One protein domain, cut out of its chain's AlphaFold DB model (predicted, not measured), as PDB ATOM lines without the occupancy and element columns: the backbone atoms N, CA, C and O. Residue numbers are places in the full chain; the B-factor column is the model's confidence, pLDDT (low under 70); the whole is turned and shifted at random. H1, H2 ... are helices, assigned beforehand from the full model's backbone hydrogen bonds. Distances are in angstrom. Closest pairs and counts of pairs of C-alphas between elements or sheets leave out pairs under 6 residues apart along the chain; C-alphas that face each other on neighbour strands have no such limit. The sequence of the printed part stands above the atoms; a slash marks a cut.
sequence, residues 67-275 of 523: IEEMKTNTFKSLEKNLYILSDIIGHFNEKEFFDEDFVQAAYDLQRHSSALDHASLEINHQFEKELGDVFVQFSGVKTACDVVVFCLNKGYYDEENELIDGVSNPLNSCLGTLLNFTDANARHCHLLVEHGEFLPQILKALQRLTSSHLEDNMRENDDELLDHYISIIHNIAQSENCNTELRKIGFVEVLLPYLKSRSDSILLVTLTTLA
ATOM      1  N   ILE A  67     -11.707  31.585 -39.246       91.19
ATOM      2  CA  ILE A  67     -12.530  30.773 -40.152       91.19
ATOM      3  C   ILE A  67     -11.697  29.641 -40.759       91.19
ATOM      4  O   ILE A  67     -12.083  28.476 -40.665       91.19
ATOM      5  N   GLU A  68     -10.538  29.949 -41.343       92.50
ATOM      6  CA  GLU A  68      -9.675  28.940 -41.968       92.50
ATOM      7  C   GLU A  68      -9.113  27.925 -40.956       92.50
ATOM      8  O   GLU A  68      -9.000  26.730 -41.256       92.50
ATOM      9  N   GLU A  69      -8.812  28.356 -39.726       94.31
ATOM     10  CA  GLU A  69      -8.415  27.456 -38.641       94.31
ATOM     11  C   GLU A  69      -9.559  26.510 -38.247       94.31
ATOM     12  O   GLU A  69      -9.355  25.295 -38.147       94.31
ATOM     13  N   MET A  70     -10.774  27.037 -38.081       94.44
ATOM     14  CA  MET A  70     -11.965  26.248 -37.759       94.44
ATOM     15  C   MET A  70     -12.297  25.243 -38.866       94.44
ATOM     16  O   MET A  70     -12.527  24.069 -38.562       94.44
ATOM     17  N   LYS A  71     -12.233  25.648 -40.142       94.75
ATOM     18  CA  LYS A  71     -12.382  24.738 -41.292       94.75
ATOM     19  C   LYS A  71     -11.361  23.609 -41.239       94.75
ATOM     20  O   LYS A  71     -11.721  22.433 -41.261       94.75
ATOM     21  N   THR A  72     -10.083  23.959 -41.086       95.38
ATOM     22  CA  THR A  72      -8.981  22.989 -41.031       95.38
ATOM     23  C   THR A  72      -9.160  21.985 -39.890       95.38
ATOM     24  O   THR A  72      -8.934  20.786 -40.068       95.38
ATOM     25  N   ASN A  73      -9.563  22.458 -38.709       96.62
ATOM     26  CA  ASN A  73      -9.810  21.603 -37.551       96.62
ATOM     27  C   ASN A  73     -11.027  20.697 -37.765       96.62
ATOM     28  O   ASN A  73     -10.966  19.513 -37.428       96.62
ATOM     29  N   THR A  74     -12.086  21.218 -38.388       97.25
ATOM     30  CA  THR A  74     -13.279  20.437 -38.738       97.25
ATOM     31  C   THR A  74     -12.924  19.329 -39.722       97.25
ATOM     32  O   THR A  74     -13.231  18.174 -39.455       97.25
ATOM     33  N   PHE A  75     -12.193  19.620 -40.801       97.19
ATOM     34  CA  PHE A  75     -11.825  18.605 -41.798       97.19
ATOM     35  C   PHE A  75     -10.926  17.498 -41.226       97.19
ATOM     36  O   PHE A  75     -11.094  16.329 -41.567       97.19
ATOM     37  N   LYS A  76     -10.015  17.830 -40.304       97.25
ATOM     38  CA  LYS A  76      -9.221  16.820 -39.577       97.25
ATOM     39  C   LYS A  76     -10.081  15.965 -38.647       97.25
ATOM     40  O   LYS A  76      -9.872  14.757 -38.547       97.25
ATOM     41  N   SER A  77     -11.021  16.593 -37.941       97.94
ATOM     42  CA  SER A  77     -11.971  15.896 -37.068       97.94
ATOM     43  C   SER A  77     -12.865  14.952 -37.879       97.94
ATOM     44  O   SER A  77     -13.037  13.794 -37.510       97.94
ATOM     45  N   LEU A  78     -13.331  15.411 -39.041       98.06
ATOM     46  CA  LEU A  78     -14.110  14.642 -40.006       98.06
ATOM     47  C   LEU A  78     -13.387  13.368 -40.445       98.06
ATOM     48  O   LEU A  78     -13.943  12.281 -40.319       98.06
ATOM     49  N   GLU A  79     -12.139  13.487 -40.905       98.06
ATOM     50  CA  GLU A  79     -11.323  12.338 -41.318       98.06
ATOM     51  C   GLU A  79     -11.176  11.311 -40.183       98.06
ATOM     52  O   GLU A  79     -11.397  10.116 -40.386       98.06
ATOM     53  N   LYS A  80     -10.861  11.776 -38.965       98.31
ATOM     54  CA  LYS A  80     -10.727  10.910 -37.785       98.31
ATOM     55  C   LYS A  80     -12.033  10.173 -37.469       98.31
ATOM     56  O   LYS A  80     -12.004   8.972 -37.207       98.31
ATOM     57  N   ASN A  81     -13.158  10.877 -37.468       98.56
ATOM     58  CA  ASN A  81     -14.444  10.290 -37.101       98.56
ATOM     59  C   ASN A  81     -14.924   9.301 -38.165       98.56
ATOM     60  O   ASN A  81     -15.376   8.213 -37.823       98.56
ATOM     61  N   LEU A  82     -14.732   9.613 -39.450       98.56
ATOM     62  CA  LEU A  82     -15.016   8.680 -40.541       98.56
ATOM     63  C   LEU A  82     -14.158   7.414 -40.473       98.56
ATOM     64  O   LEU A  82     -14.654   6.334 -40.788       98.56
ATOM     65  N   TYR A  83     -12.902   7.522 -40.030       98.38
ATOM     66  CA  TYR A  83     -12.056   6.352 -39.803       98.38
ATOM     67  C   TYR A  83     -12.651   5.418 -38.738       98.38
ATOM     68  O   TYR A  83     -12.755   4.220 -38.988       98.38
ATOM     69  N   ILE A  84     -13.106   5.954 -37.600       98.62
ATOM     70  CA  ILE A  84     -13.765   5.170 -36.537       98.62
ATOM     71  C   ILE A  84     -15.057   4.528 -37.064       98.62
ATOM     72  O   ILE A  84     -15.252   3.322 -36.949       98.62
ATOM     73  N   LEU A  85     -15.910   5.321 -37.720       98.56
ATOM     74  CA  LEU A  85     -17.208   4.859 -38.222       98.56
ATOM     75  C   LEU A  85     -17.096   3.817 -39.343       98.56
ATOM     76  O   LEU A  85     -18.044   3.074 -39.589       98.56
ATOM     77  N   SER A  86     -15.943   3.736 -40.012       98.19
ATOM     78  CA  SER A  86     -15.699   2.728 -41.045       98.19
ATOM     79  C   SER A  86     -15.537   1.303 -40.496       98.19
ATOM     80  O   SER A  86     -15.742   0.349 -41.249       98.19
ATOM     81  N   ASP A  87     -15.232   1.132 -39.202       98.19
ATOM     82  CA  ASP A  87     -15.093  -0.178 -38.546       98.19
ATOM     83  C   ASP A  87     -16.307  -0.522 -37.665       98.19
ATOM     84  O   ASP A  87     -16.216  -0.715 -36.453       98.19
ATOM     85  N   ILE A  88     -17.478  -0.615 -38.298       98.12
ATOM     86  CA  ILE A  88     -18.757  -0.907 -37.628       98.12
ATOM     87  C   ILE A  88     -18.669  -2.173 -36.764       98.12
ATOM     88  O   ILE A  88     -19.116  -2.182 -35.622       98.12
ATOM     89  N   ILE A  89     -18.090  -3.254 -37.298       97.56
ATOM     90  CA  ILE A  89     -18.031  -4.543 -36.598       97.56
ATOM     91  C   ILE A  89     -17.020  -4.511 -35.450       97.56
ATOM     92  O   ILE A  89     -17.287  -5.107 -34.409       97.56
ATOM     93  N   GLY A  90     -15.883  -3.828 -35.610       97.31
ATOM     94  CA  GLY A  90     -14.881  -3.702 -34.550       97.31
ATOM     95  C   GLY A  90     -15.396  -2.960 -33.316       97.31
ATOM     96  O   GLY A  90     -15.001  -3.297 -32.200       97.31
ATOM     97  N   HIS A  91     -16.317  -2.015 -33.512       97.81
ATOM     98  CA  HIS A  91     -16.893  -1.184 -32.454       97.81
ATOM     99  C   HIS A  91     -18.250  -1.677 -31.918       97.81
ATOM    100  O   HIS A  91     -18.783  -1.105 -30.965       97.81
ATOM    101  N   PHE A  92     -18.826  -2.735 -32.497       97.75
ATOM    102  CA  PHE A  92     -20.101  -3.302 -32.057       97.75
ATOM    103  C   PHE A  92     -19.885  -4.496 -31.122       97.75
ATOM    104  O   PHE A  92     -19.316  -5.519 -31.505       97.75
ATOM    105  N   ASN A  93     -20.328  -4.376 -29.870       94.12
ATOM    106  CA  ASN A  93     -19.993  -5.347 -28.827       94.12
ATOM    107  C   ASN A  93     -20.992  -6.518 -28.712       94.12
ATOM    108  O   ASN A  93     -22.094  -6.496 -29.255       94.12
ATOM    109  N   GLU A  94     -20.622  -7.548 -27.939       91.19
ATOM    110  CA  GLU A  94     -21.455  -8.745 -27.695       91.19
ATOM    111  C   GLU A  94     -22.787  -8.454 -26.984       91.19
ATOM    112  O   GLU A  94     -23.679  -9.298 -26.983       91.19
ATOM    113  N   LYS A  95     -22.923  -7.281 -26.355       88.75
ATOM    114  CA  LYS A  95     -24.169  -6.819 -25.730       88.75
ATOM    115  C   LYS A  95     -25.046  -6.020 -26.703       88.75
ATOM    116  O   LYS A  95     -26.024  -5.417 -26.275       88.75
ATOM    117  N   GLU A  96     -24.695  -6.022 -27.986       91.94
ATOM    118  CA  GLU A  96     -25.455  -5.443 -29.091       91.94
ATOM    119  C   GLU A  96     -25.607  -3.911 -29.076       91.94
ATOM    120  O   GLU A  96     -26.636  -3.364 -29.499       91.94
ATOM    121  N   PHE A  97     -24.563  -3.211 -28.631       94.81
ATOM    122  CA  PHE A  97     -24.441  -1.759 -28.762       94.81
ATOM    123  C   PHE A  97     -23.031  -1.332 -29.187       94.81
ATOM    124  O   PHE A  97     -22.064  -2.082 -29.028       94.81
ATOM    125  N   PHE A  98     -22.919  -0.123 -29.740       98.06
ATOM    126  CA  PHE A  98     -21.635   0.478 -30.094       98.06
ATOM    127  C   PHE A  98     -20.883   0.975 -28.858       98.06
ATOM    128  O   PHE A  98     -21.497   1.416 -27.885       98.06
ATOM    129  N   ASP A  99     -19.555   0.904 -28.882       97.44
ATOM    130  CA  ASP A  99     -18.736   1.524 -27.841       97.44
ATOM    131  C   ASP A  99     -18.786   3.065 -27.864       97.44
ATOM    132  O   ASP A  99     -19.328   3.697 -28.773       97.44
ATOM    133  N   GLU A 100     -18.252   3.676 -26.804       97.06
ATOM    134  CA  GLU A 100     -18.304   5.126 -26.588       97.06
ATOM    135  C   GLU A 100     -17.563   5.908 -27.684       97.06
ATOM    136  O   GLU A 100     -18.038   6.963 -28.100       97.06
ATOM    137  N   ASP A 101     -16.454   5.368 -28.202       97.88
ATOM    138  CA  ASP A 101     -15.673   6.005 -29.265       97.88
ATOM    139  C   ASP A 101     -16.493   6.116 -30.556       97.88
ATOM    140  O   ASP A 101     -16.499   7.164 -31.206       97.88
ATOM    141  N   PHE A 102     -17.229   5.062 -30.912       98.56
ATOM    142  CA  PHE A 102     -18.077   5.050 -32.100       98.56
ATOM    143  C   PHE A 102     -19.301   5.959 -31.952       98.56
ATOM    144  O   PHE A 102     -19.629   6.712 -32.873       98.56
ATOM    145  N   VAL A 103     -19.955   5.942 -30.783       98.19
ATOM    146  CA  VAL A 103     -21.083   6.842 -30.491       98.19
ATOM    147  C   VAL A 103     -20.637   8.305 -30.554       98.19
ATOM    148  O   VAL A 103     -21.304   9.122 -31.194       98.19
ATOM    149  N   GLN A 104     -19.485   8.637 -29.964       98.44
ATOM    150  CA  GLN A 104     -18.940   9.992 -30.000       98.44
ATOM    151  C   GLN A 104     -18.532  10.408 -31.418       98.44
ATOM    152  O   GLN A 104     -18.801  11.538 -31.820       98.44
ATOM    153  N   ALA A 105     -17.936   9.504 -32.201       98.62
ATOM    154  CA  ALA A 105     -17.562   9.785 -33.585       98.62
ATOM    155  C   ALA A 105     -18.783  10.120 -34.457       98.62
ATOM    156  O   ALA A 105     -18.718  11.061 -35.250       98.62
ATOM    157  N   ALA A 106     -19.898   9.395 -34.294       98.50
ATOM    158  CA  ALA A 106     -21.149   9.689 -34.994       98.50
ATOM    159  C   ALA A 106     -21.718  11.054 -34.578       98.50
ATOM    160  O   ALA A 106     -22.064  11.868 -35.434       98.50
ATOM    161  N   TYR A 107     -21.755  11.331 -33.273       98.06
ATOM    162  CA  TYR A 107     -22.239  12.605 -32.740       98.06
ATOM    163  C   TYR A 107     -21.419  13.803 -33.241       98.06
ATOM    164  O   TYR A 107     -21.972  14.803 -33.703       98.06
ATOM    165  N   ASP A 108     -20.091  13.698 -33.201       97.94
ATOM    166  CA  ASP A 108     -19.196  14.749 -33.683       97.94
ATOM    167  C   ASP A 108     -19.353  14.969 -35.194       97.94
ATOM    168  O   ASP A 108     -19.317  16.113 -35.649       97.94
ATOM    169  N   LEU A 109     -19.561  13.892 -35.963       96.81
ATOM    170  CA  LEU A 109     -19.789  13.956 -37.407       96.81
ATOM    171  C   LEU A 109     -21.030  14.791 -37.759       96.81
ATOM    172  O   LEU A 109     -20.990  15.595 -38.689       96.81
ATOM    173  N   GLN A 110     -22.126  14.643 -37.009       96.31
ATOM    174  CA  GLN A 110     -23.339  15.444 -37.204       96.31
ATOM    175  C   GLN A 110     -23.096  16.934 -36.932       96.31
ATOM    176  O   GLN A 110     -23.633  17.791 -37.629       96.31
ATOM    177  N   ARG A 111     -22.259  17.259 -35.940       95.56
ATOM    178  CA  ARG A 111     -22.014  18.642 -35.501       95.56
ATOM    179  C   ARG A 111     -21.062  19.434 -36.387       95.56
ATOM    180  O   ARG A 111     -20.963  20.647 -36.213       95.56
ATOM    181  N   HIS A 112     -20.358  18.789 -37.317       95.25
ATOM    182  CA  HIS A 112     -19.420  19.476 -38.208       95.25
ATOM    183  C   HIS A 112     -20.093  20.527 -39.097       95.25
ATOM    184  O   HIS A 112     -19.457  21.538 -39.381       95.25
ATOM    185  N   SER A 113     -21.365  20.349 -39.478       91.00
ATOM    186  CA  SER A 113     -22.107  21.359 -40.255       91.00
ATOM    187  C   SER A 113     -22.286  22.670 -39.488       91.00
ATOM    188  O   SER A 113     -22.206  23.736 -40.079       91.00
ATOM    189  N   SER A 114     -22.408  22.599 -38.161       91.12
ATOM    190  CA  SER A 114     -22.574  23.764 -37.282       91.12
ATOM    191  C   SER A 114     -21.263  24.451 -36.889       91.12
ATOM    192  O   SER A 114     -21.253  25.357 -36.050       91.12
ATOM    193  N   ALA A 115     -20.122  24.023 -37.443       90.94
ATOM    194  CA  ALA A 115     -18.821  24.555 -37.044       90.94
ATOM    195  C   ALA A 115     -18.693  26.066 -37.304       90.94
ATOM    196  O   ALA A 115     -17.994  26.741 -36.554       90.94
ATOM    197  N   LEU A 116     -19.379  26.606 -38.317       89.75
ATOM    198  CA  LEU A 116     -19.328  28.023 -38.688       89.75
ATOM    199  C   LEU A 116     -20.676  28.752 -38.562       89.75
ATOM    200  O   LEU A 116     -20.841  29.817 -39.151       89.75
ATOM    201  N   ASP A 117     -21.587  28.288 -37.700       85.19
ATOM    202  CA  ASP A 117     -22.899  28.936 -37.478       85.19
ATOM    203  C   ASP A 117     -22.804  30.393 -36.979       85.19
ATOM    204  O   ASP A 117     -23.753  31.166 -37.090       85.19
ATOM    205  N   HIS A 118     -21.651  30.789 -36.429       83.81
ATOM    206  CA  HIS A 118     -21.384  32.160 -35.976       83.81
ATOM    207  C   HIS A 118     -20.792  33.060 -37.078       83.81
ATOM    208  O   HIS A 118     -20.594  34.257 -36.854       83.81
ATOM    209  N   ALA A 119     -20.469  32.503 -38.250       86.00
ATOM    210  CA  ALA A 119     -20.014  33.256 -39.412       86.00
ATOM    211  C   ALA A 119     -21.198  33.909 -40.153       86.00
ATOM    212  O   ALA A 119     -22.362  33.748 -39.788       86.00
ATOM    213  N   SER A 120     -20.910  34.675 -41.210       83.44
ATOM    214  CA  SER A 120     -21.979  35.166 -42.086       83.44
ATOM    215  C   SER A 120     -22.665  33.999 -42.808       83.44
ATOM    216  O   SER A 120     -22.047  32.964 -43.062       83.44
ATOM    217  N   LEU A 121     -23.930  34.190 -43.198       80.31
ATOM    218  CA  LEU A 121     -24.708  33.182 -43.928       80.31
ATOM    219  C   LEU A 121     -23.996  32.711 -45.209       80.31
ATOM    220  O   LEU A 121     -23.982  31.523 -45.508       80.31
ATOM    221  N   GLU A 122     -23.374  33.641 -45.938       81.12
ATOM    222  CA  GLU A 122     -22.616  33.343 -47.157       81.12
ATOM    223  C   GLU A 122     -21.399  32.453 -46.873       81.12
ATOM    224  O   GLU A 122     -21.172  31.465 -47.572       81.12
ATOM    225  N   ILE A 123     -20.645  32.760 -45.811       86.00
ATOM    226  CA  ILE A 123     -19.478  31.970 -45.403       86.00
ATOM    227  C   ILE A 123     -19.914  30.578 -44.951       86.00
ATOM    228  O   ILE A 123     -19.278  29.598 -45.341       86.00
ATOM    229  N   ASN A 124     -20.992  30.479 -44.168       87.25
ATOM    230  CA  ASN A 124     -21.494  29.192 -43.700       87.25
ATOM    231  C   ASN A 124     -21.965  28.322 -44.874       87.25
ATOM    232  O   ASN A 124     -21.531  27.184 -45.010       87.25
ATOM    233  N   HIS A 125     -22.738  28.889 -45.803       84.44
ATOM    234  CA  HIS A 125     -23.216  28.163 -46.980       84.44
ATOM    235  C   HIS A 125     -22.072  27.685 -47.891       84.44
ATOM    236  O   HIS A 125     -22.109  26.583 -48.444       84.44
ATOM    237  N   GLN A 126     -21.026  28.501 -48.056       88.94
ATOM    238  CA  GLN A 126     -19.832  28.102 -48.799       88.94
ATOM    239  C   GLN A 126     -19.059  26.991 -48.069       88.94
ATOM    240  O   GLN A 126     -18.596  26.040 -48.701       88.94
ATOM    241  N   PHE A 127     -18.958  27.076 -46.743       93.62
ATOM    242  CA  PHE A 127     -18.339  26.045 -45.920       93.62
ATOM    243  C   PHE A 127     -19.082  24.709 -45.977       93.62
ATOM    244  O   PHE A 127     -18.429  23.684 -46.128       93.62
ATOM    245  N   GLU A 128     -20.412  24.683 -45.919       92.44
ATOM    246  CA  GLU A 128     -21.195  23.439 -45.994       92.44
ATOM    247  C   GLU A 128     -20.989  22.695 -47.327       92.44
ATOM    248  O   GLU A 128     -20.949  21.459 -47.368       92.44
ATOM    249  N   LYS A 129     -20.792  23.436 -48.427       91.75
ATOM    250  CA  LYS A 129     -20.421  22.859 -49.731       91.75
ATOM    251  C   LYS A 129     -19.014  22.265 -49.713       91.75
ATOM    252  O   LYS A 129     -18.808  21.145 -50.173       91.75
ATOM    253  N   GLU A 130     -18.046  22.993 -49.160       95.12
ATOM    254  CA  GLU A 130     -16.669  22.502 -49.003       95.12
ATOM    255  C   GLU A 130     -16.615  21.271 -48.090       95.12
ATOM    256  O   GLU A 130     -15.972  20.278 -48.423       95.12
ATOM    257  N   LEU A 131     -17.337  21.301 -46.968       96.38
ATOM    258  CA  LEU A 131     -17.463  20.186 -46.040       96.38
ATOM    259  C   LEU A 131     -18.041  18.956 -46.741       96.38
ATOM    260  O   LEU A 131     -17.526  17.857 -46.552       96.38
ATOM    261  N   GLY A 132     -19.055  19.136 -47.590       96.12
ATOM    262  CA  GLY A 132     -19.609  18.066 -48.414       96.12
ATOM    263  C   GLY A 132     -18.603  17.469 -49.398       96.12
ATOM    264  O   GLY A 132     -18.537  16.247 -49.537       96.12
ATOM    265  N   ASP A 133     -17.776  18.293 -50.043       95.69
ATOM    266  CA  ASP A 133     -16.719  17.812 -50.944       95.69
ATOM    267  C   ASP A 133     -15.680  16.969 -50.198       95.69
ATOM    268  O   ASP A 133     -15.305  15.882 -50.649       95.69
ATOM    269  N   VAL A 134     -15.259  17.434 -49.020       97.19
ATOM    270  CA  VAL A 134     -14.322  16.708 -48.156       97.19
ATOM    271  C   VAL A 134     -14.964  15.419 -47.623       97.19
ATOM    272  O   VAL A 134     -14.326  14.365 -47.618       97.19
ATOM    273  N   PHE A 135     -16.244  15.458 -47.246       98.19
ATOM    274  CA  PHE A 135     -17.008  14.283 -46.825       98.19
ATOM    275  C   PHE A 135     -17.040  13.215 -47.922       98.19
ATOM    276  O   PHE A 135     -16.761  12.048 -47.650       98.19
ATOM    277  N   VAL A 136     -17.283  13.600 -49.178       97.62
ATOM    278  CA  VAL A 136     -17.220  12.683 -50.328       97.62
ATOM    279  C   VAL A 136     -15.803  12.147 -50.542       97.62
ATOM    280  O   VAL A 136     -15.634  10.940 -50.730       97.62
ATOM    281  N   GLN A 137     -14.779  13.004 -50.471       96.94
ATOM    282  CA  GLN A 137     -13.376  12.611 -50.644       96.94
ATOM    283  C   GLN A 137     -12.961  11.486 -49.682       96.94
ATOM    284  O   GLN A 137     -12.251  10.563 -50.084       96.94
ATOM    285  N   PHE A 138     -13.430  11.531 -48.434       96.94
ATOM    286  CA  PHE A 138     -13.159  10.510 -47.419       96.94
ATOM    287  C   PHE A 138     -14.182   9.362 -47.399       96.94
ATOM    288  O   PHE A 138     -14.273   8.631 -46.418       96.94
ATOM    289  N   SER A 139     -14.939   9.161 -48.486       97.06
ATOM    290  CA  SER A 139     -15.987   8.127 -48.591       97.06
ATOM    291  C   SER A 139     -17.089   8.241 -47.530       97.06
ATOM    292  O   SER A 139     -17.782   7.267 -47.243       97.06
ATOM    293  N   GLY A 140     -17.289   9.434 -46.972       98.31
ATOM    294  CA  GLY A 140     -18.187   9.680 -45.852       98.31
ATOM    295  C   GLY A 140     -19.642   9.338 -46.144       98.31
ATOM    296  O   GLY A 140     -20.300   8.752 -45.289       98.31
ATOM    297  N   VAL A 141     -20.123   9.591 -47.370       98.25
ATOM    298  CA  VAL A 141     -21.486   9.204 -47.781       98.25
ATOM    299  C   VAL A 141     -21.691   7.701 -47.625       98.25
ATOM    300  O   VAL A 141     -22.680   7.274 -47.036       98.25
ATOM    301  N   LYS A 142     -20.735   6.900 -48.117       98.56
ATOM    302  CA  LYS A 142     -20.784   5.443 -47.998       98.56
ATOM    303  C   LYS A 142     -20.744   5.030 -46.528       98.56
ATOM    304  O   LYS A 142     -21.616   4.289 -46.101       98.56
ATOM    305  N   THR A 143     -19.785   5.550 -45.761       98.75
ATOM    306  CA  THR A 143     -19.622   5.215 -44.340       98.75
ATOM    307  C   THR A 143     -20.886   5.517 -43.535       98.75
ATOM    308  O   THR A 143     -21.387   4.640 -42.841       98.75
ATOM    309  N   ALA A 144     -21.460   6.716 -43.662       98.75
ATOM    310  CA  ALA A 144     -22.690   7.074 -42.957       98.75
ATOM    311  C   ALA A 144     -23.880   6.201 -43.393       98.75
ATOM    312  O   ALA A 144     -24.660   5.759 -42.550       98.75
ATOM    313  N   CYS A 145     -23.998   5.889 -44.691       98.88
ATOM    314  CA  CYS A 145     -25.020   4.963 -45.182       98.88
ATOM    315  C   CYS A 145     -24.850   3.548 -44.607       98.88
ATOM    316  O   CYS A 145     -25.846   2.951 -44.201       98.88
ATOM    317  N   ASP A 146     -23.622   3.023 -44.530       98.88
ATOM    318  CA  ASP A 146     -23.333   1.706 -43.949       98.88
ATOM    319  C   ASP A 146     -23.772   1.649 -42.474       98.88
ATOM    320  O   ASP A 146     -24.418   0.682 -42.064       98.88
ATOM    321  N   VAL A 147     -23.482   2.696 -41.687       98.81
ATOM    322  CA  VAL A 147     -23.903   2.790 -40.277       98.81
ATOM    323  C   VAL A 147     -25.424   2.802 -40.163       98.81
ATOM    324  O   VAL A 147     -25.987   2.015 -39.402       98.81
ATOM    325  N   VAL A 148     -26.110   3.631 -40.958       98.88
ATOM    326  CA  VAL A 148     -27.581   3.679 -40.967       98.88
ATOM    327  C   VAL A 148     -28.169   2.316 -41.332       98.88
ATOM    328  O   VAL A 148     -29.038   1.808 -40.624       98.88
ATOM    329  N   VAL A 149     -27.681   1.688 -42.406       98.88
ATOM    330  CA  VAL A 149     -28.139   0.364 -42.850       98.88
ATOM    331  C   VAL A 149     -27.924  -0.683 -41.759       98.88
ATOM    332  O   VAL A 149     -28.824  -1.486 -41.500       98.88
ATOM    333  N   PHE A 150     -26.769  -0.668 -41.092       98.75
ATOM    334  CA  PHE A 150     -26.477  -1.582 -39.993       98.75
ATOM    335  C   PHE A 150     -27.446  -1.387 -38.821       98.75
ATOM    336  O   PHE A 150     -28.090  -2.350 -38.400       98.75
ATOM    337  N   CYS A 151     -27.607  -0.153 -38.333       98.62
ATOM    338  CA  CYS A 151     -28.499   0.156 -37.214       98.62
ATOM    339  C   CYS A 151     -29.957  -0.218 -37.513       98.62
ATOM    340  O   CYS A 151     -30.641  -0.763 -36.646       98.62
ATOM    341  N   LEU A 152     -30.431   0.022 -38.740       98.31
ATOM    342  CA  LEU A 152     -31.785  -0.352 -39.162       98.31
ATOM    343  C   LEU A 152     -31.978  -1.867 -39.249       98.31
ATOM    344  O   LEU A 152     -33.024  -2.370 -38.847       98.31
ATOM    345  N   ASN A 153     -30.976  -2.597 -39.747       97.62
ATOM    346  CA  ASN A 153     -31.025  -4.057 -39.818       97.62
ATOM    347  C   ASN A 153     -30.970  -4.708 -38.431       97.62
ATOM    348  O   ASN A 153     -31.659  -5.700 -38.204       97.62
ATOM    349  N   LYS A 154     -30.156  -4.164 -37.520       96.50
ATOM    350  CA  LYS A 154     -30.066  -4.642 -36.139       96.50
ATOM    351  C   LYS A 154     -31.357  -4.331 -35.380       96.50
ATOM    352  O   LYS A 154     -31.883  -5.194 -34.685       96.50
ATOM    353  N   GLY A 155     -31.861  -3.107 -35.518       96.19
ATOM    354  CA  GLY A 155     -32.959  -2.573 -34.722       96.19
ATOM    355  C   GLY A 155     -32.474  -1.796 -33.494       96.19
ATOM    356  O   GLY A 155     -31.445  -2.072 -32.889       96.19
ATOM    357  N   TYR A 156     -33.225  -0.781 -33.103       95.94
ATOM    358  CA  TYR A 156     -32.842   0.132 -32.019       95.94
ATOM    359  C   TYR A 156     -33.802   0.063 -30.825       95.94
ATOM    360  O   TYR A 156     -33.744   0.911 -29.945       95.94
ATOM    361  N   TYR A 157     -34.641  -0.973 -30.781       95.56
ATOM    362  CA  TYR A 157     -35.436  -1.358 -29.619       95.56
ATOM    363  C   TYR A 157     -35.107  -2.796 -29.238       95.56
ATOM    364  O   TYR A 157     -34.853  -3.614 -30.127       95.56
ATOM    365  N   ASP A 158     -35.100  -3.093 -27.946       94.06
ATOM    366  CA  ASP A 158     -34.899  -4.450 -27.442       94.06
ATOM    367  C   ASP A 158     -36.209  -5.265 -27.402       94.06
ATOM    368  O   ASP A 158     -37.263  -4.833 -27.876       94.06
ATOM    369  N   GLU A 159     -36.139  -6.484 -26.859       92.62
ATOM    370  CA  GLU A 159     -37.299  -7.375 -26.713       92.62
ATOM    371  C   GLU A 159     -38.354  -6.841 -25.727       92.62
ATOM    372  O   GLU A 159     -39.529  -7.203 -25.830       92.62
ATOM    373  N   GLU A 160     -37.947  -5.977 -24.792       93.81
ATOM    374  CA  GLU A 160     -38.827  -5.287 -23.843       93.81
ATOM    375  C   GLU A 160     -39.409  -3.993 -24.439       93.81
ATOM    376  O   GLU A 160     -40.258  -3.355 -23.818       93.81
ATOM    377  N   ASN A 161     -39.046  -3.681 -25.691       90.44
ATOM    378  CA  ASN A 161     -39.438  -2.496 -26.445       90.44
ATOM    379  C   ASN A 161     -38.842  -1.185 -25.892       90.44
ATOM    380  O   ASN A 161     -39.368  -0.105 -26.173       90.44
ATOM    381  N   GLU A 162     -37.729  -1.280 -25.162       94.94
ATOM    382  CA  GLU A 162     -36.945  -0.150 -24.663       94.94
ATOM    383  C   GLU A 162     -35.910   0.299 -25.701       94.94
ATOM    384  O   GLU A 162     -35.408  -0.497 -26.501       94.94
ATOM    385  N   LEU A 163     -35.624   1.606 -25.736       96.12
ATOM    386  CA  LEU A 163     -34.695   2.194 -26.703       96.12
ATOM    387  C   LEU A 163     -33.252   1.784 -26.377       96.12
ATOM    388  O   LEU A 163     -32.797   1.887 -25.240       96.12
ATOM    389  N   ILE A 164     -32.509   1.361 -27.396       96.38
ATOM    390  CA  ILE A 164     -31.098   1.000 -27.264       96.38
ATOM    391  C   ILE A 164     -30.259   2.205 -27.689       96.38
ATOM    392  O   ILE A 164     -29.866   2.304 -28.852       96.38
ATOM    393  N   ASP A 165     -29.962   3.099 -26.744       95.38
ATOM    394  CA  ASP A 165     -29.232   4.360 -26.981       95.38
ATOM    395  C   ASP A 165     -27.921   4.166 -27.751       95.38
ATOM    396  O   ASP A 165     -27.592   4.912 -28.673       95.38
ATOM    397  N   GLY A 166     -27.186   3.100 -27.427       95.62
ATOM    398  CA  GLY A 166     -25.942   2.747 -28.110       95.62
ATOM    399  C   GLY A 166     -26.122   2.245 -29.547       95.62
ATOM    400  O   GLY A 166     -25.147   1.808 -30.140       95.62
ATOM    401  N   VAL A 167     -27.337   2.270 -30.104       97.56
ATOM    402  CA  VAL A 167     -27.653   2.033 -31.524       97.56
ATOM    403  C   VAL A 167     -28.491   3.178 -32.099       97.56
ATOM    404  O   VAL A 167     -28.222   3.609 -33.223       97.56
ATOM    405  N   SER A 168     -29.473   3.698 -31.353       97.81
ATOM    406  CA  SER A 168     -30.296   4.831 -31.799       97.81
ATOM    407  C   SER A 168     -29.474   6.109 -31.966       97.81
ATOM    408  O   SER A 168     -29.659   6.803 -32.961       97.81
ATOM    409  N   ASN A 169     -28.514   6.393 -31.078       97.88
ATOM    410  CA  ASN A 169     -27.714   7.617 -31.165       97.88
ATOM    411  C   ASN A 169     -26.853   7.652 -32.442       97.88
ATOM    412  O   ASN A 169     -26.984   8.610 -33.203       97.88
ATOM    413  N   PRO A 170     -26.051   6.615 -32.776       98.50
ATOM    414  CA  PRO A 170     -25.335   6.591 -34.053       98.50
ATOM    415  C   PRO A 170     -26.249   6.637 -35.280       98.50
ATOM    416  O   PRO A 170     -25.884   7.253 -36.281       98.50
ATOM    417  N   LEU A 171     -27.434   6.013 -35.208       98.69
ATOM    418  CA  LEU A 171     -28.435   6.065 -36.277       98.69
ATOM    419  C   LEU A 171     -28.923   7.500 -36.515       98.69
ATOM    420  O   LEU A 171     -28.850   7.973 -37.648       98.69
ATOM    421  N   ASN A 172     -29.381   8.185 -35.463       98.31
ATOM    422  CA  ASN A 172     -29.850   9.569 -35.534       98.31
ATOM    423  C   ASN A 172     -28.740  10.499 -36.021       98.31
ATOM    424  O   ASN A 172     -28.956  11.276 -36.947       98.31
ATOM    425  N   SER A 173     -27.528  10.375 -35.476       98.56
ATOM    426  CA  SER A 173     -26.428  11.247 -35.877       98.56
ATOM    427  C   SER A 173     -26.008  11.050 -37.329       98.56
ATOM    428  O   SER A 173     -25.840  12.035 -38.041       98.56
ATOM    429  N   CYS A 174     -25.917   9.809 -37.818       98.75
ATOM    430  CA  CYS A 174     -25.588   9.570 -39.225       98.75
ATOM    431  C   CYS A 174     -26.715  10.003 -40.173       98.75
ATOM    432  O   CYS A 174     -26.428  10.510 -41.257       98.75
ATOM    433  N   LEU A 175     -27.987   9.850 -39.784       98.69
ATOM    434  CA  LEU A 175     -29.112  10.396 -40.548       98.69
ATOM    435  C   LEU A 175     -29.082  11.923 -40.582       98.69
ATOM    436  O   LEU A 175     -29.226  12.490 -41.657       98.69
ATOM    437  N   GLY A 176     -28.812  12.580 -39.455       98.12
ATOM    438  CA  GLY A 176     -28.634  14.029 -39.391       98.12
ATOM    439  C   GLY A 176     -27.471  14.514 -40.261       98.12
ATOM    440  O   GLY A 176     -27.626  15.467 -41.021       98.12
ATOM    441  N   THR A 177     -26.326  13.818 -40.243       98.44
ATOM    442  CA  THR A 177     -25.208  14.101 -41.161       98.44
ATOM    443  C   THR A 177     -25.642  13.987 -42.622       98.44
ATOM    444  O   THR A 177     -25.321  14.863 -43.424       98.44
ATOM    445  N   LEU A 178     -26.360  12.920 -42.988       98.50
ATOM    446  CA  LEU A 178     -26.835  12.720 -44.357       98.50
ATOM    447  C   LEU A 178     -27.889  13.759 -44.753       98.50
ATOM    448  O   LEU A 178     -27.853  14.234 -45.883       98.50
ATOM    449  N   LEU A 179     -28.779  14.158 -43.842       96.69
ATOM    450  CA  LEU A 179     -29.750  15.223 -44.075       96.69
ATOM    451  C   LEU A 179     -29.031  16.537 -44.407       96.69
ATOM    452  O   LEU A 179     -29.224  17.059 -45.504       96.69
ATOM    453  N   ASN A 180     -28.120  16.985 -43.538       94.31
ATOM    454  CA  ASN A 180     -27.330  18.205 -43.745       94.31
ATOM    455  C   ASN A 180     -26.512  18.135 -45.044       94.31
ATOM    456  O   ASN A 180     -26.432  19.098 -45.806       94.31
ATOM    457  N   PHE A 181     -25.931  16.969 -45.337       96.31
ATOM    458  CA  PHE A 181     -25.200  16.745 -46.579       96.31
ATOM    459  C   PHE A 181     -26.104  16.873 -47.811       96.31
ATOM    460  O   PHE A 181     -25.742  17.575 -48.753       96.31
ATOM    461  N   THR A 182     -27.261  16.205 -47.823       94.50
ATOM    462  CA  THR A 182     -28.177  16.236 -48.975       94.50
ATOM    463  C   THR A 182     -28.789  17.612 -49.219       94.50
ATOM    464  O   THR A 182     -29.025  17.949 -50.376       94.50
ATOM    465  N   ASP A 183     -28.984  18.407 -48.166       90.31
ATOM    466  CA  ASP A 183     -29.469  19.786 -48.257       90.31
ATOM    467  C   ASP A 183     -28.425  20.706 -48.919       90.31
ATOM    468  O   ASP A 183     -28.668  21.316 -49.962       90.31
ATOM    469  N   ALA A 184     -27.195  20.717 -48.393       88.31
ATOM    470  CA  ALA A 184     -26.143  21.606 -48.886       88.31
ATOM    471  C   ALA A 184     -25.491  21.143 -50.205       88.31
ATOM    472  O   ALA A 184     -24.935  21.954 -50.955       88.31
ATOM    473  N   ASN A 185     -25.522  19.838 -50.509       89.44
ATOM    474  CA  ASN A 185     -24.736  19.221 -51.583       89.44
ATOM    475  C   ASN A 185     -25.582  18.409 -52.575       89.44
ATOM    476  O   ASN A 185     -25.208  17.299 -52.961       89.44
ATOM    477  N   ALA A 186     -26.662  19.006 -53.091       85.69
ATOM    478  CA  ALA A 186     -27.568  18.391 -54.072       85.69
ATOM    479  C   ALA A 186     -26.864  17.695 -55.268       85.69
ATOM    480  O   ALA A 186     -27.334  16.675 -55.778       85.69
ATOM    481  N   ARG A 187     -25.693  18.194 -55.702       85.38
ATOM    482  CA  ARG A 187     -24.882  17.590 -56.783       85.38
ATOM    483  C   ARG A 187     -24.371  16.177 -56.470       85.38
ATOM    484  O   ARG A 187     -24.132  15.399 -57.393       85.38
ATOM    485  N   HIS A 188     -24.217  15.835 -55.194       90.06
ATOM    486  CA  HIS A 188     -23.663  14.563 -54.727       90.06
ATOM    487  C   HIS A 188     -24.720  13.601 -54.159       90.06
ATOM    488  O   HIS A 188     -24.375  12.483 -53.786       90.06
ATOM    489  N   CYS A 189     -26.010  13.962 -54.169       92.12
ATOM    490  CA  CYS A 189     -27.094  13.094 -53.688       92.12
ATOM    491  C   CYS A 189     -27.187  11.744 -54.424       92.12
ATOM    492  O   CYS A 189     -27.622  10.753 -53.840       92.12
ATOM    493  N   HIS A 190     -26.720  11.668 -55.678       93.31
ATOM    494  CA  HIS A 190     -26.659  10.417 -56.445       93.31
ATOM    495  C   HIS A 190     -25.837   9.322 -55.743       93.31
ATOM    496  O   HIS A 190     -26.135   8.142 -55.902       93.31
ATOM    497  N   LEU A 191     -24.865   9.690 -54.902       96.31
ATOM    498  CA  LEU A 191     -24.047   8.737 -54.151       96.31
ATOM    499  C   LEU A 191     -24.867   7.931 -53.125       96.31
ATOM    500  O   LEU A 191     -24.558   6.766 -52.878       96.31
ATOM    501  N   LEU A 192     -25.941   8.504 -52.561       97.12
ATOM    502  CA  LEU A 192     -26.856   7.773 -51.670       97.12
ATOM    503  C   LEU A 192     -27.692   6.749 -52.454       97.12
ATOM    504  O   LEU A 192     -28.008   5.675 -51.940       97.12
ATOM    505  N   VAL A 193     -28.026   7.060 -53.711       95.19
ATOM    506  CA  VAL A 193     -28.711   6.132 -54.626       95.19
ATOM    507  C   VAL A 193     -27.779   4.976 -55.001       95.19
ATOM    508  O   VAL A 193     -28.178   3.811 -54.953       95.19
ATOM    509  N   GLU A 194     -26.519   5.282 -55.315       95.69
ATOM    510  CA  GLU A 194     -25.494   4.306 -55.707       95.69
ATOM    511  C   GLU A 194     -25.091   3.342 -54.582       95.69
ATOM    512  O   GLU A 194     -24.641   2.234 -54.875       95.69
ATOM    513  N   HIS A 195     -25.309   3.705 -53.312       97.88
ATOM    514  CA  HIS A 195     -25.083   2.809 -52.171       97.88
ATOM    515  C   HIS A 195     -25.860   1.483 -52.289       97.88
ATOM    516  O   HIS A 195     -25.431   0.450 -51.780       97.88
ATOM    517  N   GLY A 196     -27.024   1.492 -52.945       94.50
ATOM    518  CA  GLY A 196     -27.811   0.295 -53.257       94.50
ATOM    519  C   GLY A 196     -28.618  -0.290 -52.091       94.50
ATOM    520  O   GLY A 196     -29.741  -0.733 -52.309       94.50
ATOM    521  N   GLU A 197     -28.101  -0.261 -50.859       98.00
ATOM    522  CA  GLU A 197     -28.814  -0.781 -49.674       98.00
ATOM    523  C   GLU A 197     -29.519   0.291 -48.837       98.00
ATOM    524  O   GLU A 197     -30.507  -0.012 -48.171       98.00
ATOM    525  N   PHE A 198     -29.060   1.542 -48.900       98.69
ATOM    526  CA  PHE A 198     -29.550   2.620 -48.039       98.69
ATOM    527  C   PHE A 198     -31.034   2.889 -48.293       98.69
ATOM    528  O   PHE A 198     -31.875   2.689 -47.419       98.69
ATOM    529  N   LEU A 199     -31.375   3.237 -49.535       98.38
ATOM    530  CA  LEU A 199     -32.740   3.563 -49.934       98.38
ATOM    531  C   LEU A 199     -33.753   2.426 -49.679       98.38
ATOM    532  O   LEU A 199     -34.812   2.713 -49.121       98.38
ATOM    533  N   PRO A 200     -33.468   1.142 -49.985       98.56
ATOM    534  CA  PRO A 200     -34.344   0.044 -49.577       98.56
ATOM    535  C   PRO A 200     -34.582  -0.065 -48.065       98.56
ATOM    536  O   PRO A 200     -35.668  -0.484 -47.663       98.56
ATOM    537  N   GLN A 201     -33.606   0.281 -47.219       98.56
ATOM    538  CA  GLN A 201     -33.805   0.280 -45.766       98.56
ATOM    539  C   GLN A 201     -34.648   1.467 -45.300       98.56
ATOM    540  O   GLN A 201     -35.554   1.270 -44.492       98.56
ATOM    541  N   ILE A 202     -34.444   2.660 -45.873       98.62
ATOM    542  CA  ILE A 202     -35.314   3.820 -45.618       98.62
ATOM    543  C   ILE A 202     -36.759   3.515 -46.035       98.62
ATOM    544  O   ILE A 202     -37.688   3.756 -45.266       98.62
ATOM    545  N   LEU A 203     -36.962   2.891 -47.202       98.62
ATOM    546  CA  LEU A 203     -38.282   2.462 -47.673       98.62
ATOM    547  C   LEU A 203     -38.977   1.543 -46.654       98.62
ATOM    548  O   LEU A 203     -40.135   1.767 -46.307       98.62
ATOM    549  N   LYS A 204     -38.275   0.519 -46.150       98.50
ATOM    550  CA  LYS A 204     -38.813  -0.395 -45.128       98.50
ATOM    551  C   LYS A 204     -39.119   0.325 -43.816       98.50
ATOM    552  O   LYS A 204     -40.127   0.015 -43.179       98.50
ATOM    553  N   ALA A 205     -38.266   1.264 -43.408       98.12
ATOM    554  CA  ALA A 205     -38.477   2.052 -42.201       98.12
ATOM    555  C   ALA A 205     -39.760   2.891 -42.316       98.12
ATOM    556  O   ALA A 205     -40.623   2.778 -41.447       98.12
ATOM    557  N   LEU A 206     -39.948   3.613 -43.426       98.50
ATOM    558  CA  LEU A 206     -41.180   4.357 -43.716       98.50
ATOM    559  C   LEU A 206     -42.412   3.437 -43.733       98.50
ATOM    560  O   LEU A 206     -43.410   3.718 -43.071       98.50
ATOM    561  N   GLN A 207     -42.338   2.282 -44.403       98.00
ATOM    562  CA  GLN A 207     -43.438   1.304 -44.413       98.00
ATOM    563  C   GLN A 207     -43.838   0.859 -42.999       98.00
ATOM    564  O   GLN A 207     -45.026   0.759 -42.696       98.00
ATOM    565  N   ARG A 208     -42.856   0.605 -42.127       97.00
ATOM    566  CA  ARG A 208     -43.093   0.195 -40.736       97.00
ATOM    567  C   ARG A 208     -43.737   1.310 -39.907       97.00
ATOM    568  O   ARG A 208     -44.611   1.013 -39.101       97.00
ATOM    569  N   LEU A 209     -43.316   2.561 -40.100       97.44
ATOM    570  CA  LEU A 209     -43.782   3.713 -39.314       97.44
ATOM    571  C   LEU A 209     -45.134   4.276 -39.781       97.44
ATOM    572  O   LEU A 209     -45.758   5.058 -39.069       97.44
ATOM    573  N   THR A 210     -45.618   3.873 -40.960       96.56
ATOM    574  CA  THR A 210     -46.832   4.441 -41.570       96.56
ATOM    575  C   THR A 210     -48.062   4.329 -40.662       96.56
ATOM    576  O   THR A 210     -48.785   5.305 -40.480       96.56
ATOM    577  N   SER A 211     -48.324   3.149 -40.089       96.31
ATOM    578  CA  SER A 211     -49.523   2.933 -39.266       96.31
ATOM    579  C   SER A 211     -49.480   3.726 -37.962       96.31
ATOM    580  O   SER A 211     -50.442   4.420 -37.653       96.31
ATOM    581  N   SER A 212     -48.363   3.673 -37.234       95.88
ATOM    582  CA  SER A 212     -48.198   4.394 -35.966       95.88
ATOM    583  C   SER A 212     -48.273   5.909 -36.148       95.88
ATOM    584  O   SER A 212     -48.871   6.580 -35.309       95.88
ATOM    585  N   HIS A 213     -47.754   6.437 -37.263       96.62
ATOM    586  CA  HIS A 213     -47.868   7.856 -37.615       96.62
ATOM    587  C   HIS A 213     -49.321   8.279 -37.831       96.62
ATOM    588  O   HIS A 213     -49.802   9.239 -37.235       96.62
ATOM    589  N   LEU A 214     -50.058   7.536 -38.661       94.81
ATOM    590  CA  LEU A 214     -51.446   7.876 -38.991       94.81
ATOM    591  C   LEU A 214     -52.419   7.671 -37.819       94.81
ATOM    592  O   LEU A 214     -53.486   8.288 -37.794       94.81
ATOM    593  N   GLU A 215     -52.062   6.810 -36.868       95.75
ATOM    594  CA  GLU A 215     -52.821   6.550 -35.642       95.75
ATOM    595  C   GLU A 215     -52.439   7.477 -34.477       95.75
ATOM    596  O   GLU A 215     -53.075   7.387 -33.428       95.75
ATOM    597  N   ASP A 216     -51.473   8.389 -34.666       92.56
ATOM    598  CA  ASP A 216     -51.001   9.330 -33.635       92.56
ATOM    599  C   ASP A 216     -50.451   8.594 -32.390       92.56
ATOM    600  O   ASP A 216     -50.733   8.932 -31.242       92.56
ATOM    601  N   ASN A 217     -49.713   7.506 -32.642       94.31
ATOM    602  CA  ASN A 217     -49.155   6.594 -31.640       94.31
ATOM    603  C   ASN A 217     -47.662   6.317 -31.911       94.31
ATOM    604  O   ASN A 217     -47.181   5.186 -31.798       94.31
ATOM    605  N   MET A 218     -46.942   7.348 -32.357       93.94
ATOM    606  CA  MET A 218     -45.500   7.298 -32.591       93.94
ATOM    607  C   MET A 218     -44.731   7.389 -31.273       93.94
ATOM    608  O   MET A 218     -45.130   8.084 -30.340       93.94
ATOM    609  N   ARG A 219     -43.595   6.691 -31.208       93.62
ATOM    610  CA  ARG A 219     -42.590   6.912 -30.161       93.62
ATOM    611  C   ARG A 219     -41.759   8.132 -30.534       93.62
ATOM    612  O   ARG A 219     -41.515   8.343 -31.714       93.62
ATOM    613  N   GLU A 220     -41.260   8.861 -29.541       92.00
ATOM    614  CA  GLU A 220     -40.468  10.087 -29.744       92.00
ATOM    615  C   GLU A 220     -39.296   9.880 -30.719       92.00
ATOM    616  O   GLU A 220     -39.215  10.557 -31.737       92.00
ATOM    617  N   ASN A 221     -38.464   8.856 -30.493       93.31
ATOM    618  CA  ASN A 221     -37.352   8.546 -31.396       93.31
ATOM    619  C   ASN A 221     -37.819   8.127 -32.806       93.31
ATOM    620  O   ASN A 221     -37.122   8.367 -33.781       93.31
ATOM    621  N   ASP A 222     -38.976   7.472 -32.943       96.44
ATOM    622  CA  ASP A 222     -39.502   7.116 -34.269       96.44
ATOM    623  C   ASP A 222     -40.034   8.345 -35.024       96.44
ATOM    624  O   ASP A 222     -39.982   8.359 -36.253       96.44
ATOM    625  N   ASP A 223     -40.547   9.350 -34.311       93.44
ATOM    626  CA  ASP A 223     -41.037  10.611 -34.880       93.44
ATOM    627  C   ASP A 223     -39.873  11.455 -35.426       93.44
ATOM    628  O   ASP A 223     -39.904  11.883 -36.578       93.44
ATOM    629  N   GLU A 224     -38.782  11.568 -34.661       92.88
ATOM    630  CA  GLU A 224     -37.543  12.217 -35.114       92.88
ATOM    631  C   GLU A 224     -36.935  11.500 -36.334       92.88
ATOM    632  O   GLU A 224     -36.541  12.124 -37.322       92.88
ATOM    633  N   LEU A 225     -36.897  10.164 -36.312       97.31
ATOM    634  CA  LEU A 225     -36.407   9.375 -37.443       97.31
ATOM    635  C   LEU A 225     -37.279   9.532 -38.694       97.31
ATOM    636  O   LEU A 225     -36.748   9.538 -39.807       97.31
ATOM    637  N   LEU A 226     -38.601   9.649 -38.534       97.81
ATOM    638  CA  LEU A 226     -39.520   9.851 -39.651       97.81
ATOM    639  C   LEU A 226     -39.210  11.148 -40.405       97.81
ATOM    640  O   LEU A 226     -39.180  11.128 -41.640       97.81
ATOM    641  N   ASP A 227     -38.953  12.235 -39.676       94.50
ATOM    642  CA  ASP A 227     -38.585  13.523 -40.264       94.50
ATOM    643  C   ASP A 227     -37.291  13.407 -41.080       94.50
ATOM    644  O   ASP A 227     -37.276  13.731 -42.271       94.50
ATOM    645  N   HIS A 228     -36.246  12.796 -40.508       97.56
ATOM    646  CA  HIS A 228     -34.997  12.534 -41.226       97.56
ATOM    647  C   HIS A 228     -35.220  11.726 -42.513       97.56
ATOM    648  O   HIS A 228     -34.688  12.074 -43.569       97.56
ATOM    649  N   TYR A 229     -36.004  10.643 -42.456       98.50
ATOM    650  CA  TYR A 229     -36.255   9.799 -43.624       98.50
ATOM    651  C   TYR A 229     -36.952  10.559 -44.744       98.50
ATOM    652  O   TYR A 229     -36.494  10.510 -45.885       98.50
ATOM    653  N   ILE A 230     -38.055  11.242 -44.444       96.56
ATOM    654  CA  ILE A 230     -38.840  11.931 -45.469       96.56
ATOM    655  C   ILE A 230     -38.044  13.110 -46.044       96.56
ATOM    656  O   ILE A 230     -38.018  13.274 -47.265       96.56
ATOM    657  N   SER A 231     -37.321  13.856 -45.208       95.19
ATOM    658  CA  SER A 231     -36.512  15.004 -45.633       95.19
ATOM    659  C   SER A 231     -35.301  14.602 -46.486       95.19
ATOM    660  O   SER A 231     -35.046  15.219 -47.520       95.19
ATOM    661  N   ILE A 232     -34.600  13.509 -46.155       97.56
ATOM    662  CA  ILE A 232     -33.519  12.986 -47.012       97.56
ATOM    663  C   ILE A 232     -34.071  12.576 -48.383       97.56
ATOM    664  O   ILE A 232     -33.484  12.901 -49.415       97.56
ATOM    665  N   ILE A 233     -35.207  11.870 -48.421       97.56
ATOM    666  CA  ILE A 233     -35.817  11.450 -49.690       97.56
ATOM    667  C   ILE A 233     -36.283  12.655 -50.503       97.56
ATOM    668  O   ILE A 233     -36.080  12.666 -51.718       97.56
ATOM    669  N   HIS A 234     -36.835  13.676 -49.847       93.12
ATOM    670  CA  HIS A 234     -37.173  14.941 -50.483       93.12
ATOM    671  C   HIS A 234     -35.956  15.570 -51.171       93.12
ATOM    672  O   HIS A 234     -35.991  15.828 -52.374       93.12
ATOM    673  N   ASN A 235     -34.853  15.739 -50.438       93.06
ATOM    674  CA  ASN A 235     -33.636  16.363 -50.955       93.06
ATOM    675  C   ASN A 235     -33.034  15.577 -52.130       93.06
ATOM    676  O   ASN A 235     -32.562  16.169 -53.103       93.06
ATOM    677  N   ILE A 236     -33.092  14.240 -52.096       93.94
ATOM    678  CA  ILE A 236     -32.675  13.405 -53.232       93.94
ATOM    679  C   ILE A 236     -33.622  13.600 -54.432       93.94
ATOM    680  O   ILE A 236     -33.144  13.706 -55.564       93.94
ATOM    681  N   ALA A 237     -34.941  13.667 -54.209       89.19
ATOM    682  CA  ALA A 237     -35.957  13.814 -55.259       89.19
ATOM    683  C   ALA A 237     -35.916  15.175 -55.978       89.19
ATOM    684  O   ALA A 237     -36.349  15.281 -57.128       89.19
ATOM    685  N   GLN A 238     -35.328  16.201 -55.353       82.12
ATOM    686  CA  GLN A 238     -35.066  17.474 -56.031       82.12
ATOM    687  C   GLN A 238     -34.105  17.322 -57.228       82.12
ATOM    688  O   GLN A 238     -34.069  18.179 -58.115       82.12
ATOM    689  N   SER A 239     -33.317  16.241 -57.278       81.88
ATOM    690  CA  SER A 239     -32.448  15.912 -58.407       81.88
ATOM    691  C   SER A 239     -33.161  14.991 -59.397       81.88
ATOM    692  O   SER A 239     -33.282  13.790 -59.163       81.88
ATOM    693  N   GLU A 240     -33.542  15.516 -60.565       76.25
ATOM    694  CA  GLU A 240     -34.265  14.761 -61.610       76.25
ATOM    695  C   GLU A 240     -33.566  13.448 -62.018       76.25
ATOM    696  O   GLU A 240     -34.222  12.461 -62.367       76.25
ATOM    697  N   ASN A 241     -32.234  13.401 -61.915       83.00
ATOM    698  CA  ASN A 241     -31.431  12.212 -62.213       83.00
ATOM    699  C   ASN A 241     -31.679  11.051 -61.231       83.00
ATOM    700  O   ASN A 241     -31.452   9.895 -61.590       83.00
ATOM    701  N   CYS A 242     -32.147  11.334 -60.014       88.94
ATOM    702  CA  CYS A 242     -32.398  10.334 -58.975       88.94
ATOM    703  C   CYS A 242     -33.839   9.792 -59.009       88.94
ATOM    704  O   CYS A 242     -34.093   8.678 -58.543       88.94
ATOM    705  N   ASN A 243     -34.778  10.528 -59.617       88.06
ATOM    706  CA  ASN A 243     -36.217  10.233 -59.541       88.06
ATOM    707  C   ASN A 243     -36.563   8.870 -60.146       88.06
ATOM    708  O   ASN A 243     -37.396   8.146 -59.606       88.06
ATOM    709  N   THR A 244     -35.889   8.471 -61.230       89.81
ATOM    710  CA  THR A 244     -36.135   7.166 -61.872       89.81
ATOM    711  C   THR A 244     -35.864   5.998 -60.920       89.81
ATOM    712  O   THR A 244     -36.666   5.065 -60.846       89.81
ATOM    713  N   GLU A 245     -34.763   6.045 -60.166       93.25
ATOM    714  CA  GLU A 245     -34.421   4.978 -59.221       93.25
ATOM    715  C   GLU A 245     -35.278   5.050 -57.949       93.25
ATOM    716  O   GLU A 245     -35.762   4.011 -57.504       93.25
ATOM    717  N   LEU A 246     -35.580   6.246 -57.422       94.56
ATOM    718  CA  LEU A 246     -36.511   6.402 -56.292       94.56
ATOM    719  C   LEU A 246     -37.885   5.784 -56.595       94.56
ATOM    720  O   LEU A 246     -38.429   5.016 -55.795       94.56
ATOM    721  N   ARG A 247     -38.427   6.043 -57.787       93.12
ATOM    722  CA  ARG A 247     -39.678   5.418 -58.232       93.12
ATOM    723  C   ARG A 247     -39.562   3.905 -58.335       93.12
ATOM    724  O   ARG A 247     -40.431   3.192 -57.852       93.12
ATOM    725  N   LYS A 248     -38.486   3.404 -58.941       94.50
ATOM    726  CA  LYS A 248     -38.253   1.964 -59.114       94.50
ATOM    727  C   LYS A 248     -38.135   1.218 -57.782       94.50
ATOM    728  O   LYS A 248     -38.513   0.051 -57.719       94.50
ATOM    729  N   ILE A 249     -37.622   1.872 -56.741       97.25
ATOM    730  CA  ILE A 249     -37.543   1.321 -55.381       97.25
ATOM    731  C   ILE A 249     -38.927   1.275 -54.710       97.25
ATOM    732  O   ILE A 249     -39.167   0.387 -53.894       97.25
ATOM    733  N   GLY A 250     -39.849   2.166 -55.087       95.81
ATOM    734  CA  GLY A 250     -41.227   2.202 -54.583       95.81
ATOM    735  C   GLY A 250     -41.528   3.371 -53.640       95.81
ATOM    736  O   GLY A 250     -42.400   3.262 -52.774       95.81
ATOM    737  N   PHE A 251     -40.787   4.483 -53.752       96.25
ATOM    738  CA  PHE A 251     -41.007   5.649 -52.886       96.25
ATOM    739  C   PHE A 251     -42.323   6.383 -53.164       96.25
ATOM    740  O   PHE A 251     -42.852   7.032 -52.267       96.25
ATOM    741  N   VAL A 252     -42.896   6.254 -54.363       87.38
ATOM    742  CA  VAL A 252     -44.224   6.820 -54.649       87.38
ATOM    743  C   VAL A 252     -45.263   6.137 -53.761       87.38
ATOM    744  O   VAL A 252     -46.008   6.791 -53.035       87.38
ATOM    745  N   GLU A 253     -45.269   4.806 -53.745       91.12
ATOM    746  CA  GLU A 253     -46.255   4.008 -53.031       91.12
ATOM    747  C   GLU A 253     -46.129   4.134 -51.512       91.12
ATOM    748  O   GLU A 253     -47.152   4.183 -50.827       91.12
ATOM    749  N   VAL A 254     -44.901   4.200 -50.977       96.38
ATOM    750  CA  VAL A 254     -44.698   4.336 -49.524       96.38
ATOM    751  C   VAL A 254     -45.116   5.706 -48.996       96.38
ATOM    752  O   VAL A 254     -45.548   5.799 -47.852       96.38
ATOM    753  N   LEU A 255     -44.999   6.762 -49.807       93.25
ATOM    754  CA  LEU A 255     -45.281   8.135 -49.385       93.25
ATOM    755  C   LEU A 255     -46.769   8.495 -49.503       93.25
ATOM    756  O   LEU A 255     -47.259   9.320 -48.738       93.25
ATOM    757  N   LEU A 256     -47.532   7.848 -50.394       87.44
ATOM    758  CA  LEU A 256     -48.966   8.129 -50.580       87.44
ATOM    759  C   LEU A 256     -49.803   8.134 -49.279       87.44
ATOM    760  O   LEU A 256     -50.638   9.030 -49.126       87.44
ATOM    761  N   PRO A 257     -49.638   7.192 -48.326       91.38
ATOM    762  CA  PRO A 257     -50.361   7.229 -47.054       91.38
ATOM    763  C   PRO A 257     -50.073   8.477 -46.208       91.38
ATOM    764  O   PRO A 257     -50.983   8.958 -45.530       91.38
ATOM    765  N   TYR A 258     -48.858   9.029 -46.280       92.75
ATOM    766  CA  TYR A 258     -48.436  10.202 -45.506       92.75
ATOM    767  C   TYR A 258     -49.128  11.501 -45.946       92.75
ATOM    768  O   TYR A 258     -49.172  12.456 -45.176       92.75
ATOM    769  N   LEU A 259     -49.821  11.515 -47.095       87.19
ATOM    770  CA  LEU A 259     -50.743  12.601 -47.470       87.19
ATOM    771  C   LEU A 259     -51.957  12.738 -46.530       87.19
ATOM    772  O   LEU A 259     -52.747  13.669 -46.665       87.19
ATOM    773  N   LYS A 260     -52.145  11.792 -45.603       88.38
ATOM    774  CA  LYS A 260     -53.150  11.848 -44.530       88.38
ATOM    775  C   LYS A 260     -52.553  12.236 -43.175       88.38
ATOM    776  O   LYS A 260     -53.251  12.139 -42.166       88.38
ATOM    777  N   SER A 261     -51.277  12.618 -43.145       91.94
ATOM    778  CA  SER A 261     -50.604  13.106 -41.945       91.94
ATOM    779  C   SER A 261     -51.365  14.283 -41.334       91.94
ATOM    780  O   SER A 261     -51.857  15.151 -42.054       91.94
ATOM    781  N   ARG A 262     -51.438  14.317 -39.999       91.31
ATOM    782  CA  ARG A 262     -51.919  15.484 -39.237       91.31
ATOM    783  C   ARG A 262     -50.819  16.513 -38.973       91.31
ATOM    784  O   ARG A 262     -51.132  17.633 -38.592       91.31
ATOM    785  N   SER A 263     -49.555  16.119 -39.131       91.00
ATOM    786  CA  SER A 263     -48.416  17.033 -39.086       91.00
ATOM    787  C   SER A 263     -48.318  17.757 -40.423       91.00
ATOM    788  O   SER A 263     -48.096  17.107 -41.450       91.00
ATOM    789  N   ASP A 264     -48.487  19.082 -40.386       88.94
ATOM    790  CA  ASP A 264     -48.390  19.966 -41.549       88.94
ATOM    791  C   ASP A 264     -46.996  19.883 -42.191       88.94
ATOM    792  O   ASP A 264     -46.911  19.810 -43.414       88.94
ATOM    793  N   SER A 265     -45.922  19.789 -41.393       89.19
ATOM    794  CA  SER A 265     -44.552  19.600 -41.900       89.19
ATOM    795  C   SER A 265     -44.432  18.308 -42.718       89.19
ATOM    796  O   SER A 265     -44.108  18.346 -43.906       89.19
ATOM    797  N   ILE A 266     -44.811  17.162 -42.137       91.31
ATOM    798  CA  ILE A 266     -44.742  15.862 -42.826       91.31
ATOM    799  C   ILE A 266     -45.652  15.839 -44.056       91.31
ATOM    800  O   ILE A 266     -45.268  15.310 -45.102       91.31
ATOM    801  N   LEU A 267     -46.854  16.417 -43.955       89.31
ATOM    802  CA  LEU A 267     -47.782  16.529 -45.077       89.31
ATOM    803  C   LEU A 267     -47.161  17.332 -46.223       89.31
ATOM    804  O   LEU A 267     -47.242  16.914 -47.379       89.31
ATOM    805  N   LEU A 268     -46.525  18.458 -45.898       85.06
ATOM    806  CA  LEU A 268     -45.889  19.341 -46.859       85.06
ATOM    807  C   LEU A 268     -44.711  18.656 -47.550       85.06
ATOM    808  O   LEU A 268     -44.725  18.566 -48.776       85.06
ATOM    809  N   VAL A 269     -43.758  18.102 -46.793       87.94
ATOM    810  CA  VAL A 269     -42.584  17.417 -47.363       87.94
ATOM    811  C   VAL A 269     -43.012  16.221 -48.217       87.94
ATOM    812  O   VAL A 269     -42.482  15.994 -49.304       87.94
ATOM    813  N   THR A 270     -44.021  15.467 -47.775       88.25
ATOM    814  CA  THR A 270     -44.575  14.344 -48.547       88.25
ATOM    815  C   THR A 270     -45.159  14.823 -49.872       88.25
ATOM    816  O   THR A 270     -44.897  14.235 -50.922       88.25
ATOM    817  N   LEU A 271     -45.967  15.882 -49.835       82.88
ATOM    818  CA  LEU A 271     -46.654  16.404 -51.008       82.88
ATOM    819  C   LEU A 271     -45.675  16.985 -52.031       82.88
ATOM    820  O   LEU A 271     -45.818  16.709 -53.222       82.88
ATOM    821  N   THR A 272     -44.660  17.729 -51.582       80.44
ATOM    822  CA  THR A 272     -43.616  18.273 -52.460       80.44
ATOM    823  C   THR A 272     -42.748  17.165 -53.053       80.44
ATOM    824  O   THR A 272     -42.517  17.153 -54.257       80.44
ATOM    825  N   THR A 273     -42.358  16.169 -52.254       85.56
ATOM    826  CA  THR A 273     -41.593  15.005 -52.734       85.56
ATOM    827  C   THR A 273     -42.372  14.201 -53.770       85.56
ATOM    828  O   THR A 273     -41.831  13.817 -54.806       85.56
ATOM    829  N   LEU A 274     -43.662  13.951 -53.528       82.69
ATOM    830  CA  LEU A 274     -44.502  13.257 -54.497       82.69
ATOM    831  C   LEU A 274     -44.651  14.060 -55.787       82.69
ATOM    832  O   LEU A 274     -44.636  13.445 -56.847       82.69
ATOM    833  N   ALA A 275     -44.728  15.391 -55.731       79.50
ATOM    834  CA  ALA A 275     -44.777  16.221 -56.933       79.50
ATOM    835  C   ALA A 275     -43.546  16.035 -57.844       79.50
ATOM    836  O   ALA A 275     -43.700  16.017 -59.064       79.50
TER     837      ALA A 275
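Overview. This is residues 67 to 275 of the 523 residues of a protein of Crassostrea gigas (UniProt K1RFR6). Five helices, H1, H3, H6, H9 and H12, stand side by side in a row, each at a shallow tilt to the next, and H5, H8 and H11 pack along one side of this row. H4 packs on residues 113 to 116 of H3, residues 181 to 184 of H6 and residues 71 to 78 of H1, while the short H7 and H10 touch each other and sit near the start of H8, H7 at its residues 198 to 199 and H10 at its residues 199 to 203. The printed part has 209 residues with twelve named helices, H1 to H12 in chain order, and no named strand; the class is all helix. The whole is compact and rounded, with a radius of gyration of the C-alphas of 17.0 A and spans of 48 by 43 by 30 A.

Arrangement. H1, residues 67 to 85, touches H3, residues 100 to 116, at a shallow tilt of 27 degrees, opposite ways, with the C-alphas of Asn 81 and Ala 105 closest at 4.7 A. H2, residues 88 to 91, is close to H3 but not clearly touching, the closest C-alphas being His 91 and Phe 102 at 6.4 A. H4, residues 121 to 137, forms a hairpin with H3, touching residues 113 to 116 of it alone, at a steep tilt of 39 degrees; the C-alphas of Leu 116 and Asn 124 are closest at 5.6 A. H5, residues 140 to 154, and H6, residues 165 to 184, form a hairpin at 38 degrees, only just steep, closest at the C-alphas of Val 148 and Leu 171, 5.3 A. H6 touches H3 at a shallow tilt of 26 degrees, the same way, with C-alphas Gln 110 and Thr 177 closest at 4.6 A. H1, H3, H4, H5 and H6 are a bundle, a group of helices packed together. H7, residues 190 to 194, touches residues 141 to 145 of H5 alone, closest at the C-alphas of Val 141 and Leu 192, 6.8 A. The hub is H8, residues 198 to 214, which touches five helices: H5, H7, H9, residues 220 to 237, H10, residues 240 to 249, and H11, residues 251 to 260. With H7 it touches only at the corner, and only just, with 3 pairs of C-alphas within 8 A. H8 and H11 run the same way at a shallow tilt of 20 degrees, with C-alphas Gln 207 and Val 254 closest at 6.1 A. H9 touches H6 at a shallow tilt of 28 degrees, C-alphas Leu 179 and Ile 232 closest at 5.3 A. H10 touches H9 only at the corner, at C-alphas Ala 237 and Asn 243, 5.6 A. H12, residues 264 to 275, touches H9 at 28 degrees, a shallow tilt, with C-alphas His 234 and Thr 273 closest at 5.0 A, and forms a hairpin with H11. In H1, H4, H5, H7, H9 and H12 every O i to N i+4 pair is within hydrogen-bond range; the figures are 9 of 13 in H3, 15 of 16 in H6, 11 of 13 in H8, 4 of 6 in H10 and 2 of 6 in H11, which has 4 of 7 O i to N i+3 pairs within range, and H2 is too short for an O i to N i+4 pair.

Along the chain. H1 begins at C-alpha 67, (-12.530, 30.773, -40.152), and is 26.4 A long. H3 is 25.9 A and H4 24.4 A. H6, the longest by residues, runs 28.0 A to C-alpha 184 at (-26.143, 21.606, -48.886). H8 is 24.3 A and H9 26.2 A. H12 ends at C-alpha 275, (-44.777, 16.221, -56.933).

Size, cuts and confidence. The C-alphas farthest apart, Glu 69 and Glu 215, are 49.2 A apart. The printed part has no cut, and no link is long. Its mean pLDDT is 94.2, and no printed residue is under 70.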